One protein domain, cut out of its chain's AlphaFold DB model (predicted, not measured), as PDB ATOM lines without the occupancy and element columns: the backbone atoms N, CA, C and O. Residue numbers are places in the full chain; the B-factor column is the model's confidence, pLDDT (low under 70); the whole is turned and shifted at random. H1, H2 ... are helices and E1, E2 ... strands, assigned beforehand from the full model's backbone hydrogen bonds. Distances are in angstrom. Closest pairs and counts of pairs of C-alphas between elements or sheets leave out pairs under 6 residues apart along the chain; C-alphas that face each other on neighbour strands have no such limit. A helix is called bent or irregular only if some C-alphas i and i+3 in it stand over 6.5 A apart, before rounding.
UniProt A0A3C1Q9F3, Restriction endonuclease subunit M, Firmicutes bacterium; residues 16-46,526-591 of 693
ATOM      1  N   PHE A  16      90.547 151.430 148.293       76.56
ATOM      2  CA  PHE A  16      91.775 150.748 148.717       76.56
ATOM      3  C   PHE A  16      91.692 149.227 148.556       76.56
ATOM      4  O   PHE A  16      92.672 148.605 148.135       76.56
ATOM      5  N   GLN A  17      90.540 148.617 148.848       76.94
ATOM      6  CA  GLN A  17      90.316 147.190 148.600       76.94
ATOM      7  C   GLN A  17      90.360 146.868 147.102       76.94
ATOM      8  O   GLN A  17      91.032 145.912 146.709       76.94
ATOM      9  N   LEU A  18      89.745 147.704 146.258       80.00
ATOM     10  CA  LEU A  18      89.804 147.559 144.805       80.00
ATOM     11  C   LEU A  18      91.237 147.713 144.273       80.00
ATOM     12  O   LEU A  18      91.679 146.888 143.481       80.00
ATOM     13  N   MET A  19      92.003 148.703 144.745       80.62
ATOM     14  CA  MET A  19      93.415 148.860 144.368       80.62
ATOM     15  C   MET A  19      94.275 147.667 144.803       80.62
ATOM     16  O   MET A  19      95.143 147.232 144.048       80.62
ATOM     17  N   ARG A  20      94.036 147.107 145.995       81.75
ATOM     18  CA  ARG A  20      94.714 145.884 146.458       81.75
ATOM     19  C   ARG A  20      94.365 144.679 145.591       81.75
ATOM     20  O   ARG A  20      95.267 143.915 145.258       81.75
ATOM     21  N   LEU A  21      93.100 144.539 145.198       83.19
ATOM     22  CA  LEU A  21      92.647 143.478 144.302       83.19
ATOM     23  C   LEU A  21      93.260 143.624 142.902       83.19
ATOM     24  O   LEU A  21      93.816 142.660 142.389       83.19
ATOM     25  N   ILE A  22      93.240 144.829 142.319       87.25
ATOM     26  CA  ILE A  22      93.872 145.127 141.023       87.25
ATOM     27  C   ILE A  22      95.369 144.823 141.080       87.25
ATOM     28  O   ILE A  22      95.894 144.182 140.175       87.25
ATOM     29  N   LYS A  23      96.058 145.230 142.153       87.56
ATOM     30  CA  LYS A  23      97.472 144.900 142.355       87.56
ATOM     31  C   LYS A  23      97.688 143.388 142.455       87.56
ATOM     32  O   LYS A  23      98.631 142.888 141.858       87.56
ATOM     33  N   GLY A  24      96.836 142.669 143.188       85.81
ATOM     34  CA  GLY A  24      96.916 141.213 143.326       85.81
ATOM     35  C   GLY A  24      96.756 140.492 141.988       85.81
ATOM     36  O   GLY A  24      97.623 139.715 141.610       85.81
ATOM     37  N   ILE A  25      95.704 140.820 141.232       85.12
ATOM     38  CA  ILE A  25      95.465 140.265 139.890       85.12
ATOM     39  C   ILE A  25      96.601 140.651 138.934       85.12
ATOM     40  O   ILE A  25      97.089 139.814 138.182       85.12
ATOM     41  N   GLY A  26      97.053 141.906 138.984       86.94
ATOM     42  CA  GLY A  26      98.161 142.387 138.164       86.94
ATOM     43  C   GLY A  26      99.456 141.616 138.414       86.94
ATOM     44  O   GLY A  26     100.140 141.276 137.458       86.94
ATOM     45  N   LEU A  27      99.771 141.292 139.672       86.44
ATOM     46  CA  LEU A  27     100.948 140.488 140.013       86.44
ATOM     47  C   LEU A  27     100.846 139.056 139.474       86.44
ATOM     48  O   LEU A  27     101.820 138.589 138.898       86.44
ATOM     49  N   ILE A  28      99.676 138.415 139.576       83.69
ATOM     50  CA  ILE A  28      99.442 137.073 139.011       83.69
ATOM     51  C   ILE A  28      99.642 137.088 137.489       83.69
ATOM     52  O   ILE A  28     100.340 136.245 136.938       83.69
ATOM     53  N   ILE A  29      99.090 138.087 136.789       83.75
ATOM     54  CA  ILE A  29      99.260 138.213 135.332       83.75
ATOM     55  C   ILE A  29     100.733 138.439 134.965       83.75
ATOM     56  O   ILE A  29     101.223 137.840 134.009       83.75
ATOM     57  N   ILE A  30     101.442 139.300 135.702       86.19
ATOM     58  CA  ILE A  30     102.870 139.559 135.472       86.19
ATOM     59  C   ILE A  30     103.685 138.281 135.682       86.19
ATOM     60  O   ILE A  30     104.549 137.981 134.862       86.19
ATOM     61  N   GLU A  31     103.411 137.526 136.744       82.94
ATOM     62  CA  GLU A  31     104.099 136.269 137.037       82.94
ATOM     63  C   GLU A  31     103.841 135.223 135.948       82.94
ATOM     64  O   GLU A  31     104.788 134.642 135.419       82.94
ATOM     65  N   PHE A  32     102.586 135.069 135.522       81.69
ATOM     66  CA  PHE A  32     102.207 134.204 134.409       81.69
ATOM     67  C   PHE A  32     102.944 134.562 133.107       81.69
ATOM     68  O   PHE A  32     103.545 133.696 132.467       81.69
ATOM     69  N   LEU A  33     102.948 135.843 132.719       85.19
ATOM     70  CA  LEU A  33     103.642 136.300 131.510       85.19
ATOM     71  C   LEU A  33     105.155 136.096 131.616       85.19
ATOM     72  O   LEU A  33     105.771 135.601 130.673       85.19
ATOM     73  N   ALA A  34     105.742 136.389 132.778       86.38
ATOM     74  CA  ALA A  34     107.166 136.192 133.015       86.38
ATOM     75  C   ALA A  34     107.576 134.720 132.854       86.38
ATOM     76  O   ALA A  34     108.670 134.442 132.368       86.38
ATOM     77  N   GLN A  35     106.727 133.755 133.223       82.38
ATOM     78  CA  GLN A  35     107.022 132.334 133.008       82.38
ATOM     79  C   GLN A  35     107.124 131.981 131.518       82.38
ATOM     80  O   GLN A  35     108.072 131.301 131.115       82.38
ATOM     81  N   ILE A  36     106.193 132.476 130.698       83.81
ATOM     82  CA  ILE A  36     106.203 132.266 129.243       83.81
ATOM     83  C   ILE A  36     107.428 132.939 128.621       83.81
ATOM     84  O   ILE A  36     108.163 132.300 127.871       83.81
ATOM     85  N   GLU A  37     107.686 134.199 128.974       86.94
ATOM     86  CA  GLU A  37     108.830 134.959 128.465       86.94
ATOM     87  C   GLU A  37     110.161 134.304 128.845       86.94
ATOM     88  O   GLU A  37     111.056 134.187 128.011       86.94
ATOM     89  N   ASN A  38     110.294 133.802 130.076       86.12
ATOM     90  CA  ASN A  38     111.494 133.088 130.513       86.12
ATOM     91  C   ASN A  38     111.690 131.770 129.758       86.12
ATOM     92  O   ASN A  38     112.825 131.407 129.444       86.12
ATOM     93  N   PHE A  39     110.612 131.049 129.444       85.50
ATOM     94  CA  PHE A  39     110.698 129.832 128.643       85.50
ATOM     95  C   PHE A  39     111.068 130.131 127.182       85.50
ATOM     96  O   PHE A  39     111.955 129.484 126.624       85.50
ATOM     97  N   GLN A  40     110.462 131.155 126.580       87.50
ATOM     98  CA  GLN A  40     110.817 131.627 125.239       87.50
ATOM     99  C   GLN A  40     112.268 132.103 125.180       87.50
ATOM    100  O   GLN A  40     113.002 131.729 124.268       87.50
ATOM    101  N   LYS A  41     112.713 132.857 126.190       89.25
ATOM    102  CA  LYS A  41     114.109 133.259 126.350       89.25
ATOM    103  C   LYS A  41     115.023 132.045 126.466       89.25
ATOM    104  O   LYS A  41     116.043 132.014 125.794       89.25
ATOM    105  N   MET A  42     114.660 131.029 127.249       89.69
ATOM    106  CA  MET A  42     115.445 129.796 127.365       89.69
ATOM    107  C   MET A  42     115.614 129.112 126.004       89.69
ATOM    108  O   MET A  42     116.724 128.750 125.615       89.69
ATOM    109  N   LEU A  43     114.525 129.003 125.241       90.12
ATOM    110  CA  LEU A  43     114.534 128.397 123.915       90.12
ATOM    111  C   LEU A  43     115.286 129.248 122.882       90.12
ATOM    112  O   LEU A  43     115.909 128.702 121.968       90.12
ATOM    113  N   TRP A  44     115.230 130.572 123.016       90.19
ATOM    114  CA  TRP A  44     116.047 131.501 122.247       90.19
ATOM    115  C   TRP A  44     117.522 131.325 122.595       90.19
ATOM    116  O   TRP A  44     118.345 131.223 121.696       90.19
ATOM    117  N   GLU A  45     117.870 131.243 123.876       90.81
ATOM    118  CA  GLU A  45     119.259 131.276 124.319       90.81
ATOM    119  C   GLU A  45     119.982 129.929 124.276       90.81
ATOM    120  O   GLU A  45     121.220 129.901 124.270       90.81
ATOM    121  N   LYS A  46     119.246 128.812 124.208       92.38
ATOM    122  CA  LYS A  46     119.858 127.498 124.000       92.38
ATOM    123  C   LYS A  46     120.673 127.507 122.709       92.38
ATOM    124  O   LYS A  46     120.275 128.090 121.698       92.38
ATOM    125  N   ASP A 526     111.744 126.831 114.382       92.06
ATOM    126  CA  ASP A 526     111.916 125.373 114.392       92.06
ATOM    127  C   ASP A 526     111.911 124.840 115.825       92.06
ATOM    128  O   ASP A 526     111.214 123.875 116.131       92.06
ATOM    129  N   ALA A 527     112.652 125.489 116.726       91.38
ATOM    130  CA  ALA A 527     112.701 125.077 118.120       91.38
ATOM    131  C   ALA A 527     111.313 125.138 118.778       91.38
ATOM    132  O   ALA A 527     110.946 124.211 119.491       91.38
ATOM    133  N   LEU A 528     110.520 126.180 118.507       89.12
ATOM    134  CA  LEU A 528     109.144 126.285 119.003       89.12
ATOM    135  C   LEU A 528     108.249 125.172 118.448       89.12
ATOM    136  O   LEU A 528     107.536 124.521 119.207       89.12
ATOM    137  N   ASN A 529     108.315 124.924 117.138       88.50
ATOM    138  CA  ASN A 529     107.482 123.932 116.456       88.50
ATOM    139  C   ASN A 529     107.812 122.483 116.847       88.50
ATOM    140  O   ASN A 529     106.985 121.595 116.660       88.50
ATOM    141  N   ASN A 530     109.009 122.235 117.385       90.69
ATOM    142  CA  ASN A 530     109.439 120.924 117.875       90.69
ATOM    143  C   ASN A 530     109.182 120.715 119.376       90.69
ATOM    144  O   ASN A 530     109.685 119.747 119.947       90.69
ATOM    145  N   LEU A 531     108.440 121.607 120.038       88.38
ATOM    146  CA  LEU A 531     107.992 121.373 121.406       88.38
ATOM    147  C   LEU A 531     106.827 120.380 121.425       88.38
ATOM    148  O   LEU A 531     105.804 120.579 120.775       88.38
ATOM    149  N   SER A 532     106.977 119.329 122.223       83.69
ATOM    150  CA  SER A 532     105.970 118.294 122.455       83.69
ATOM    151  C   SER A 532     105.708 118.152 123.950       83.69
ATOM    152  O   SER A 532     106.663 118.156 124.727       83.69
ATOM    153  N   PHE A 533     104.451 117.974 124.353       78.69
ATOM    154  CA  PHE A 533     104.071 117.735 125.748       78.69
ATOM    155  C   PHE A 533     103.900 116.232 126.006       78.69
ATOM    156  O   PHE A 533     103.324 115.520 125.185       78.69
ATOM    157  N   ASP A 534     104.411 115.735 127.134       66.88
ATOM    158  CA  ASP A 534     104.230 114.339 127.545       66.88
ATOM    159  C   ASP A 534     102.768 114.098 127.982       66.88
ATOM    160  O   ASP A 534     102.375 114.439 129.097       66.88
ATOM    161  N   GLU A 535     101.955 113.493 127.106       56.22
ATOM    162  CA  GLU A 535     100.519 113.227 127.336       56.22
ATOM    163  C   GLU A 535     100.241 112.388 128.600       56.22
ATOM    164  O   GLU A 535      99.143 112.442 129.158       56.22
ATOM    165  N   SER A 536     101.233 111.636 129.096       54.75
ATOM    166  CA  SER A 536     101.091 110.815 130.306       54.75
ATOM    167  C   SER A 536     100.960 111.634 131.602       54.75
ATOM    168  O   SER A 536     100.488 111.102 132.607       54.75
ATOM    169  N   ALA A 537     101.308 112.926 131.583       50.81
ATOM    170  CA  ALA A 537     101.113 113.840 132.711       50.81
ATOM    171  C   ALA A 537      99.682 114.424 132.786       50.81
ATOM    172  O   ALA A 537      99.241 114.855 133.853       50.81
ATOM    173  N   GLY A 538      98.924 114.376 131.683       47.78
ATOM    174  CA  GLY A 538      97.601 114.998 131.542       47.78
ATOM    175  C   GLY A 538      96.408 114.200 132.089       47.78
ATOM    176  O   GLY A 538      95.271 114.642 131.945       47.78
ATOM    177  N   GLN A 539      96.617 113.037 132.721       45.22
ATOM    178  CA  GLN A 539      95.537 112.233 133.335       45.22
ATOM    179  C   GLN A 539      95.228 112.588 134.801       45.22
ATOM    180  O   GLN A 539      94.564 111.823 135.504       45.22
ATOM    181  N   THR A 540      95.648 113.761 135.268       42.59
ATOM    182  CA  THR A 540      95.247 114.292 136.578       42.59
ATOM    183  C   THR A 540      94.293 115.463 136.347       42.59
ATOM    184  O   THR A 540      94.673 116.457 135.742       42.59
ATOM    185  N   GLY A 541      93.025 115.259 136.729       42.28
ATOM    186  CA  GLY A 541      91.850 116.032 136.311       42.28
ATOM    187  C   GLY A 541      91.810 117.510 136.701       42.28
ATOM    188  O   GLY A 541      92.720 118.007 137.343       42.28
ATOM    189  N   GLU A 542      90.723 118.172 136.282       44.66
ATOM    190  CA  GLU A 542      90.285 119.546 136.607       44.66
ATOM    191  C   GLU A 542      91.175 120.296 137.619       44.66
ATOM    192  O   GLU A 542      90.868 120.366 138.808       44.66
ATOM    193  N   LEU A 543      92.287 120.870 137.156       45.09
ATOM    194  CA  LEU A 543      93.208 121.628 138.001       45.09
ATOM    195  C   LEU A 543      93.108 123.112 137.657       45.09
ATOM    196  O   LEU A 543      93.263 123.525 136.508       45.09
ATOM    197  N   GLN A 544      92.795 123.904 138.681       45.97
ATOM    198  CA  GLN A 544      92.800 125.362 138.635       45.97
ATOM    199  C   GLN A 544      94.188 125.852 138.195       45.97
ATOM    200  O   GLN A 544      95.202 125.301 138.620       45.97
ATOM    201  N   PHE A 545      94.226 126.868 137.328       48.19
ATOM    202  CA  PHE A 545      95.455 127.506 136.849       48.19
ATOM    203  C   PHE A 545      96.192 128.189 138.016       48.19
ATOM    204  O   PHE A 545      96.013 129.379 138.254       48.19
ATOM    205  N   GLU A 546      96.988 127.429 138.764       54.69
ATOM    206  CA  GLU A 546      97.966 127.957 139.716       54.69
ATOM    207  C   GLU A 546      99.321 128.163 139.020       54.69
ATOM    208  O   GLU A 546      99.719 127.374 138.158       54.69
ATOM    209  N   ASP A 547     100.063 129.197 139.427       48.88
ATOM    210  CA  ASP A 547     101.349 129.610 138.839       48.88
ATOM    211  C   ASP A 547     102.417 128.498 138.813       48.88
ATOM    212  O   ASP A 547     103.306 128.502 137.964       48.88
ATOM    213  N   TYR A 548     102.322 127.504 139.703       54.78
ATOM    214  CA  TYR A 548     103.219 126.343 139.732       54.78
ATOM    215  C   TYR A 548     103.011 125.376 138.556       54.78
ATOM    216  O   TYR A 548     103.952 124.688 138.151       54.78
ATOM    217  N   LEU A 549     101.796 125.314 138.006       60.22
ATOM    218  CA  LEU A 549     101.422 124.329 136.996       60.22
ATOM    219  C   LEU A 549     102.037 124.664 135.635       60.22
ATOM    220  O   LEU A 549     102.543 123.772 134.964       60.22
ATOM    221  N   LEU A 550     102.071 125.941 135.240       63.59
ATOM    222  CA  LEU A 550     102.609 126.335 133.936       63.59
ATOM    223  C   LEU A 550     104.130 126.153 133.858       63.59
ATOM    224  O   LEU A 550     104.622 125.594 132.881       63.59
ATOM    225  N   ASN A 551     104.883 126.565 134.881       60.09
ATOM    226  CA  ASN A 551     106.330 126.334 134.919       60.09
ATOM    227  C   ASN A 551     106.657 124.829 134.903       60.09
ATOM    228  O   ASN A 551     107.578 124.395 134.209       60.09
ATOM    229  N   TYR A 552     105.868 124.022 135.619       61.97
ATOM    230  CA  TYR A 552     105.969 122.567 135.567       61.97
ATOM    231  C   TYR A 552     105.677 122.023 134.160       61.97
ATOM    232  O   TYR A 552     106.509 121.304 133.618       61.97
ATOM    233  N   ILE A 553     104.571 122.418 133.527       66.44
ATOM    234  CA  ILE A 553     104.214 122.023 132.154       66.44
ATOM    235  C   ILE A 553     105.345 122.394 131.180       66.44
ATOM    236  O   ILE A 553     105.899 121.545 130.483       66.44
ATOM    237  N   LEU A 554     105.770 123.657 131.186       68.06
ATOM    238  CA  LEU A 554     106.765 124.162 130.246       68.06
ATOM    239  C   LEU A 554     108.142 123.530 130.445       68.06
ATOM    240  O   LEU A 554     108.810 123.262 129.455       68.06
ATOM    241  N   ARG A 555     108.594 123.264 131.677       67.00
ATOM    242  CA  ARG A 555     109.935 122.693 131.913       67.00
ATOM    243  C   ARG A 555     109.960 121.172 131.956       67.00
ATOM    244  O   ARG A 555     110.936 120.567 131.516       67.00
ATOM    245  N   TRP A 556     108.940 120.548 132.531       66.12
ATOM    246  CA  TRP A 556     108.922 119.110 132.776       66.12
ATOM    247  C   TRP A 556     108.206 118.335 131.680       66.12
ATOM    248  O   TRP A 556     108.748 117.333 131.215       66.12
ATOM    249  N   GLU A 557     107.035 118.782 131.225       73.00
ATOM    250  CA  GLU A 557     106.292 118.050 130.189       73.00
ATOM    251  C   GLU A 557     106.949 118.185 128.819       73.00
ATOM    252  O   GLU A 557     106.910 117.240 128.035       73.00
ATOM    253  N   THR A 558     107.641 119.300 128.556       79.19
ATOM    254  CA  THR A 558     108.370 119.481 127.295       79.19
ATOM    255  C   THR A 558     109.767 118.865 127.288       79.19
ATOM    256  O   THR A 558     110.395 118.809 126.234       79.19
ATOM    257  N   ARG A 559     110.285 118.346 128.413       77.38
ATOM    258  CA  ARG A 559     111.698 117.914 128.539       77.38
ATOM    259  C   ARG A 559     112.127 116.805 127.573       77.38
ATOM    260  O   ARG A 559     113.326 116.588 127.399       77.38
ATOM    261  N   LYS A 560     111.160 116.067 127.020       82.75
ATOM    262  CA  LYS A 560     111.361 114.996 126.033       82.75
ATOM    263  C   LYS A 560     111.296 115.489 124.583       82.75
ATOM    264  O   LYS A 560     111.541 114.687 123.683       82.75
ATOM    265  N   SER A 561     111.015 116.774 124.371       88.56
ATOM    266  CA  SER A 561     111.033 117.412 123.054       88.56
ATOM    267  C   SER A 561     112.416 117.294 122.432       88.56
ATOM    268  O   SER A 561     113.438 117.524 123.087       88.56
ATOM    269  N   GLU A 562     112.464 116.993 121.144       90.56
ATOM    270  CA  GLU A 562     113.705 116.773 120.415       90.56
ATOM    271  C   GLU A 562     114.566 118.042 120.366       90.56
ATOM    272  O   GLU A 562     115.791 117.969 120.469       90.56
ATOM    273  N   THR A 563     113.945 119.222 120.302       91.00
ATOM    274  CA  THR A 563     114.660 120.511 120.364       91.00
ATOM    275  C   THR A 563     115.409 120.725 121.689       91.00
ATOM    276  O   THR A 563     116.398 121.467 121.736       91.00
ATOM    277  N   LEU A 564     114.988 120.045 122.767       90.94
ATOM    278  CA  LEU A 564     115.588 120.136 124.102       90.94
ATOM    279  C   LEU A 564     116.605 119.021 124.404       90.94
ATOM    280  O   LEU A 564     117.019 118.867 125.554       90.94
ATOM    281  N   LEU A 565     117.037 118.282 123.374       91.94
ATOM    282  CA  LEU A 565     117.895 117.098 123.467       91.94
ATOM    283  C   LEU A 565     117.243 115.961 124.273       91.94
ATOM    284  O   LEU A 565     117.462 115.801 125.479       91.94
ATOM    285  N   ASN A 566     116.485 115.114 123.579       90.75
ATOM    286  CA  ASN A 566     115.954 113.881 124.139       90.75
ATOM    287  C   ASN A 566     117.063 112.816 124.228       90.75
ATOM    288  O   ASN A 566     117.391 112.148 123.245       90.75
ATOM    289  N   ALA A 567     117.625 112.652 125.427       87.00
ATOM    290  CA  ALA A 567     118.737 111.735 125.672       87.00
ATOM    291  C   ALA A 567     118.404 110.260 125.379       87.00
ATOM    292  O   ALA A 567     119.291 109.509 124.985       87.00
ATOM    293  N   GLU A 568     117.139 109.838 125.488       86.19
ATOM    294  CA  GLU A 568     116.728 108.451 125.206       86.19
ATOM    295  C   GLU A 568     116.936 108.092 123.722       86.19
ATOM    296  O   GLU A 568     117.274 106.955 123.370       86.19
ATOM    297  N   LYS A 569     116.812 109.089 122.835       91.00
ATOM    298  CA  LYS A 569     117.021 108.934 121.390       91.00
ATOM    299  C   LYS A 569     118.499 108.931 120.983       91.00
ATOM    300  O   LYS A 569     118.803 108.602 119.840       91.00
ATOM    301  N   LEU A 570     119.432 109.209 121.901       92.06
ATOM    302  CA  LEU A 570     120.875 109.152 121.622       92.06
ATOM    303  C   LEU A 570     121.411 107.725 121.456       92.06
ATOM    304  O   LEU A 570     122.549 107.555 121.029       92.06
ATOM    305  N   SER A 571     120.585 106.703 121.692       91.94
ATOM    306  CA  SER A 571     120.863 105.319 121.287       91.94
ATOM    307  C   SER A 571     120.809 105.098 119.765       91.94
ATOM    308  O   SER A 571     121.385 104.130 119.265       91.94
ATOM    309  N   LYS A 572     120.157 106.002 119.017       93.44
ATOM    310  CA  LYS A 572     120.146 106.061 117.544       93.44
ATOM    311  C   LYS A 572     120.513 107.470 117.065       93.44
ATOM    312  O   LYS A 572     119.675 108.181 116.508       93.44
ATOM    313  N   PRO A 573     121.760 107.912 117.290       94.00
ATOM    314  CA  PRO A 573     122.135 109.309 117.092       94.00
ATOM    315  C   PRO A 573     122.023 109.764 115.627       94.00
ATOM    316  O   PRO A 573     121.787 110.940 115.375       94.00
ATOM    317  N   PHE A 574     122.141 108.849 114.660       93.75
ATOM    318  CA  PHE A 574     122.059 109.156 113.225       93.75
ATOM    319  C   PHE A 574     120.621 109.226 112.678       93.75
ATOM    320  O   PHE A 574     120.419 109.604 111.520       93.75
ATOM    321  N   ASP A 575     119.623 108.878 113.495       94.44
ATOM    322  CA  ASP A 575     118.191 108.944 113.162       94.44
ATOM    323  C   ASP A 575     117.455 110.040 113.943       94.44
ATOM    324  O   ASP A 575     116.233 110.178 113.844       94.44
ATOM    325  N   TYR A 576     118.189 110.847 114.712       95.19
ATOM    326  CA  TYR A 576     117.624 111.970 115.440       95.19
ATOM    327  C   TYR A 576     117.111 113.024 114.456       95.19
ATOM    328  O   TYR A 576     117.866 113.498 113.608       95.19
ATOM    329  N   CYS A 577     115.836 113.395 114.561       95.50
ATOM    330  CA  CYS A 577     115.179 114.281 113.605       95.50
ATOM    331  C   CYS A 577     114.499 115.467 114.293       95.50
ATOM    332  O   CYS A 577     114.067 115.363 115.439       95.50
ATOM    333  N   LEU A 578     114.362 116.562 113.545       94.88
ATOM    334  CA  LEU A 578     113.510 117.707 113.864       94.88
ATOM    335  C   LEU A 578     112.575 118.005 112.689       94.88
ATOM    336  O   LEU A 578     112.882 117.702 111.534       94.88
ATOM    337  N   HIS A 579     111.450 118.638 112.985       93.56
ATOM    338  CA  HIS A 579     110.554 119.254 112.016       93.56
ATOM    339  C   HIS A 579     111.064 120.656 111.679       93.56
ATOM    340  O   HIS A 579     110.965 121.564 112.497       93.56
ATOM    341  N   ILE A 580     111.638 120.832 110.493       91.81
ATOM    342  CA  ILE A 580     112.248 122.089 110.057       91.81
ATOM    343  C   ILE A 580     111.341 122.777 109.041       91.81
ATOM    344  O   ILE A 580     110.962 122.164 108.039       91.81
ATOM    345  N   TYR A 581     111.018 124.045 109.279       85.06
ATOM    346  CA  TYR A 581     110.242 124.873 108.362       85.06
ATOM    347  C   TYR A 581     111.165 125.612 107.391       85.06
ATOM    348  O   TYR A 581     112.011 126.409 107.799       85.06
ATOM    349  N   ARG A 582     111.019 125.354 106.089       79.25
ATOM    350  CA  ARG A 582     111.757 126.046 105.018       79.25
ATOM    351  C   ARG A 582     110.905 126.118 103.760       79.25
ATOM    352  O   ARG A 582     110.191 125.171 103.458       79.25
ATOM    353  N   ASP A 583     111.036 127.203 103.004       74.25
ATOM    354  CA  ASP A 583     110.382 127.370 101.696       74.25
ATOM    355  C   ASP A 583     108.846 127.227 101.740       74.25
ATOM    356  O   ASP A 583     108.219 126.796 100.777       74.25
ATOM    357  N   GLY A 584     108.225 127.575 102.872       77.88
ATOM    358  CA  GLY A 584     106.777 127.449 103.056       77.88
ATOM    359  C   GLY A 584     106.304 126.091 103.585       77.88
ATOM    360  O   GLY A 584     105.119 125.954 103.883       77.88
ATOM    361  N   GLU A 585     107.198 125.111 103.745       85.50
ATOM    362  CA  GLU A 585     106.854 123.733 104.107       85.50
ATOM    363  C   GLU A 585     107.643 123.225 105.323       85.50
ATOM    364  O   GLU A 585     108.829 123.510 105.502       85.50
ATOM    365  N   THR A 586     106.986 122.413 106.157       88.00
ATOM    366  CA  THR A 586     107.633 121.705 107.269       88.00
ATOM    367  C   THR A 586     108.087 120.324 106.812       88.00
ATOM    368  O   THR A 586     107.274 119.502 106.391       88.00
ATOM    369  N   ARG A 587     109.382 120.033 106.957       92.00
ATOM    370  CA  ARG A 587     110.005 118.756 106.580       92.00
ATOM    371  C   ARG A 587     110.742 118.121 107.750       92.00
ATOM    372  O   ARG A 587     111.359 118.811 108.555       92.00
ATOM    373  N   VAL A 588     110.695 116.793 107.833       93.62
ATOM    374  CA  VAL A 588     111.491 116.033 108.804       93.62
ATOM    375  C   VAL A 588     112.939 116.004 108.320       93.62
ATOM    376  O   VAL A 588     113.217 115.528 107.222       93.62
ATOM    377  N   GLN A 589     113.852 116.520 109.136       93.75
ATOM    378  CA  GLN A 589     115.268 116.660 108.818       93.75
ATOM    379  C   GLN A 589     116.111 115.983 109.897       93.75
ATOM    380  O   GLN A 589     115.895 116.205 111.091       93.75
ATOM    381  N   LYS A 590     117.096 115.182 109.479       94.62
ATOM    382  CA  LYS A 590     118.080 114.586 110.392       94.62
ATOM    383  C   LYS A 590     118.972 115.670 110.994       94.62
ATOM    384  O   LYS A 590     119.428 116.560 110.281       94.62
ATOM    385  N   VAL A 591     119.234 115.569 112.290       96.62
ATOM    386  CA  VAL A 591     120.132 116.455 113.033       96.62
ATOM    387  C   VAL A 591     121.539 115.874 113.030       96.62
ATOM    388  O   VAL A 591     121.741 114.705 113.351       96.62
TER     389      VAL A 591
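AT A GLANCE: This is residues 16 to 46 and 526 to 591 of the 693 residues of the protein "Restriction endonuclease subunit M" of Firmicutes bacterium (UniProt A0A3C1Q9F3). One long helix, H1, makes most of the length; its first part, residues 16 to 27, sticks out as a free arm, and its later part lies side by side with the shorter helix H3. Beyond the far ends of these two helices sits a small hairpin of two strands, E1 and E2, with the short helix H2 beside E1 and the short helix H4 leading into it, while residues 539 to 544 of the link before H3 stick out as a loop. The printed part has 97 residues with four named helices and then two named strands, in the order H1, H2, H3, H4, E1, E2; the sheet, E1 - E2, is antiparallel and the class is mostly helix. The whole is loose, with a radius of gyration of the C-alphas of 17.9 A, and elongated, spanning 62 by 33 by 22 A.

HOW THE PARTS SIT: H1, residues 16 to 45, touches H3, residues 547 to 557, with its residues 28 to 39 alone; the closest C-alphas, those of Gln 35 and Asn 551, are 6.3 A apart. The two run the same way at a shallow tilt of 13 degrees. H2, residues 526 to 529, is close to H1 but not clearly touching, the closest C-alphas being those of Leu 43 and Ala 527, 6.9 A apart. The closest C-alphas of H2 and E1, residues 577 to 582, are those of Asp 526 and Ile 580, 5.4 A apart. H4, residues 567 to 571, touches no helix and is apart from E2, residues 585 to 590. E1 and E2 form an antiparallel hairpin, their directions at 146 degrees, with N 580 and O 587 at 2.8 A and N 589 and O 578 at 2.8 A, within hydrogen-bond range. Every O i to N i+4 pair is within range in H1, 6 of 7 in H3 and 0 of 1 in H4, where 1 of 2 O i to N i+3 pairs is; H2 is too short for an O i to N i+4 pair.

IN THESE COORDINATES: H1 begins at C-alpha 16, (91.775, 150.748, 148.717), and runs 41.6 A to C-alpha 45, (119.259, 131.276, 124.319). H2 measures 5.1 A and H3 15.3 A from first to last C-alpha. H4, 8.1 A long, is irregular, but only just: C-alphas 568 and 571 are 6.50 A apart. E1 measures 15.0 A, and E2 runs 15.8 A to C-alpha 590, (118.080, 114.586, 110.392).

THE WHOLE: The two C-alphas farthest apart, those of Phe 16 and Phe 574, are 62.5 A apart. Residues 47 to 525 are not printed, and C-alphas 46 and 526 are 12.6 A apart across this cut. The link from H2 to H3, residues 530 to 546, is long. The mean pLDDT of the printed part is 79.6, with residues 534 to 556 under 70.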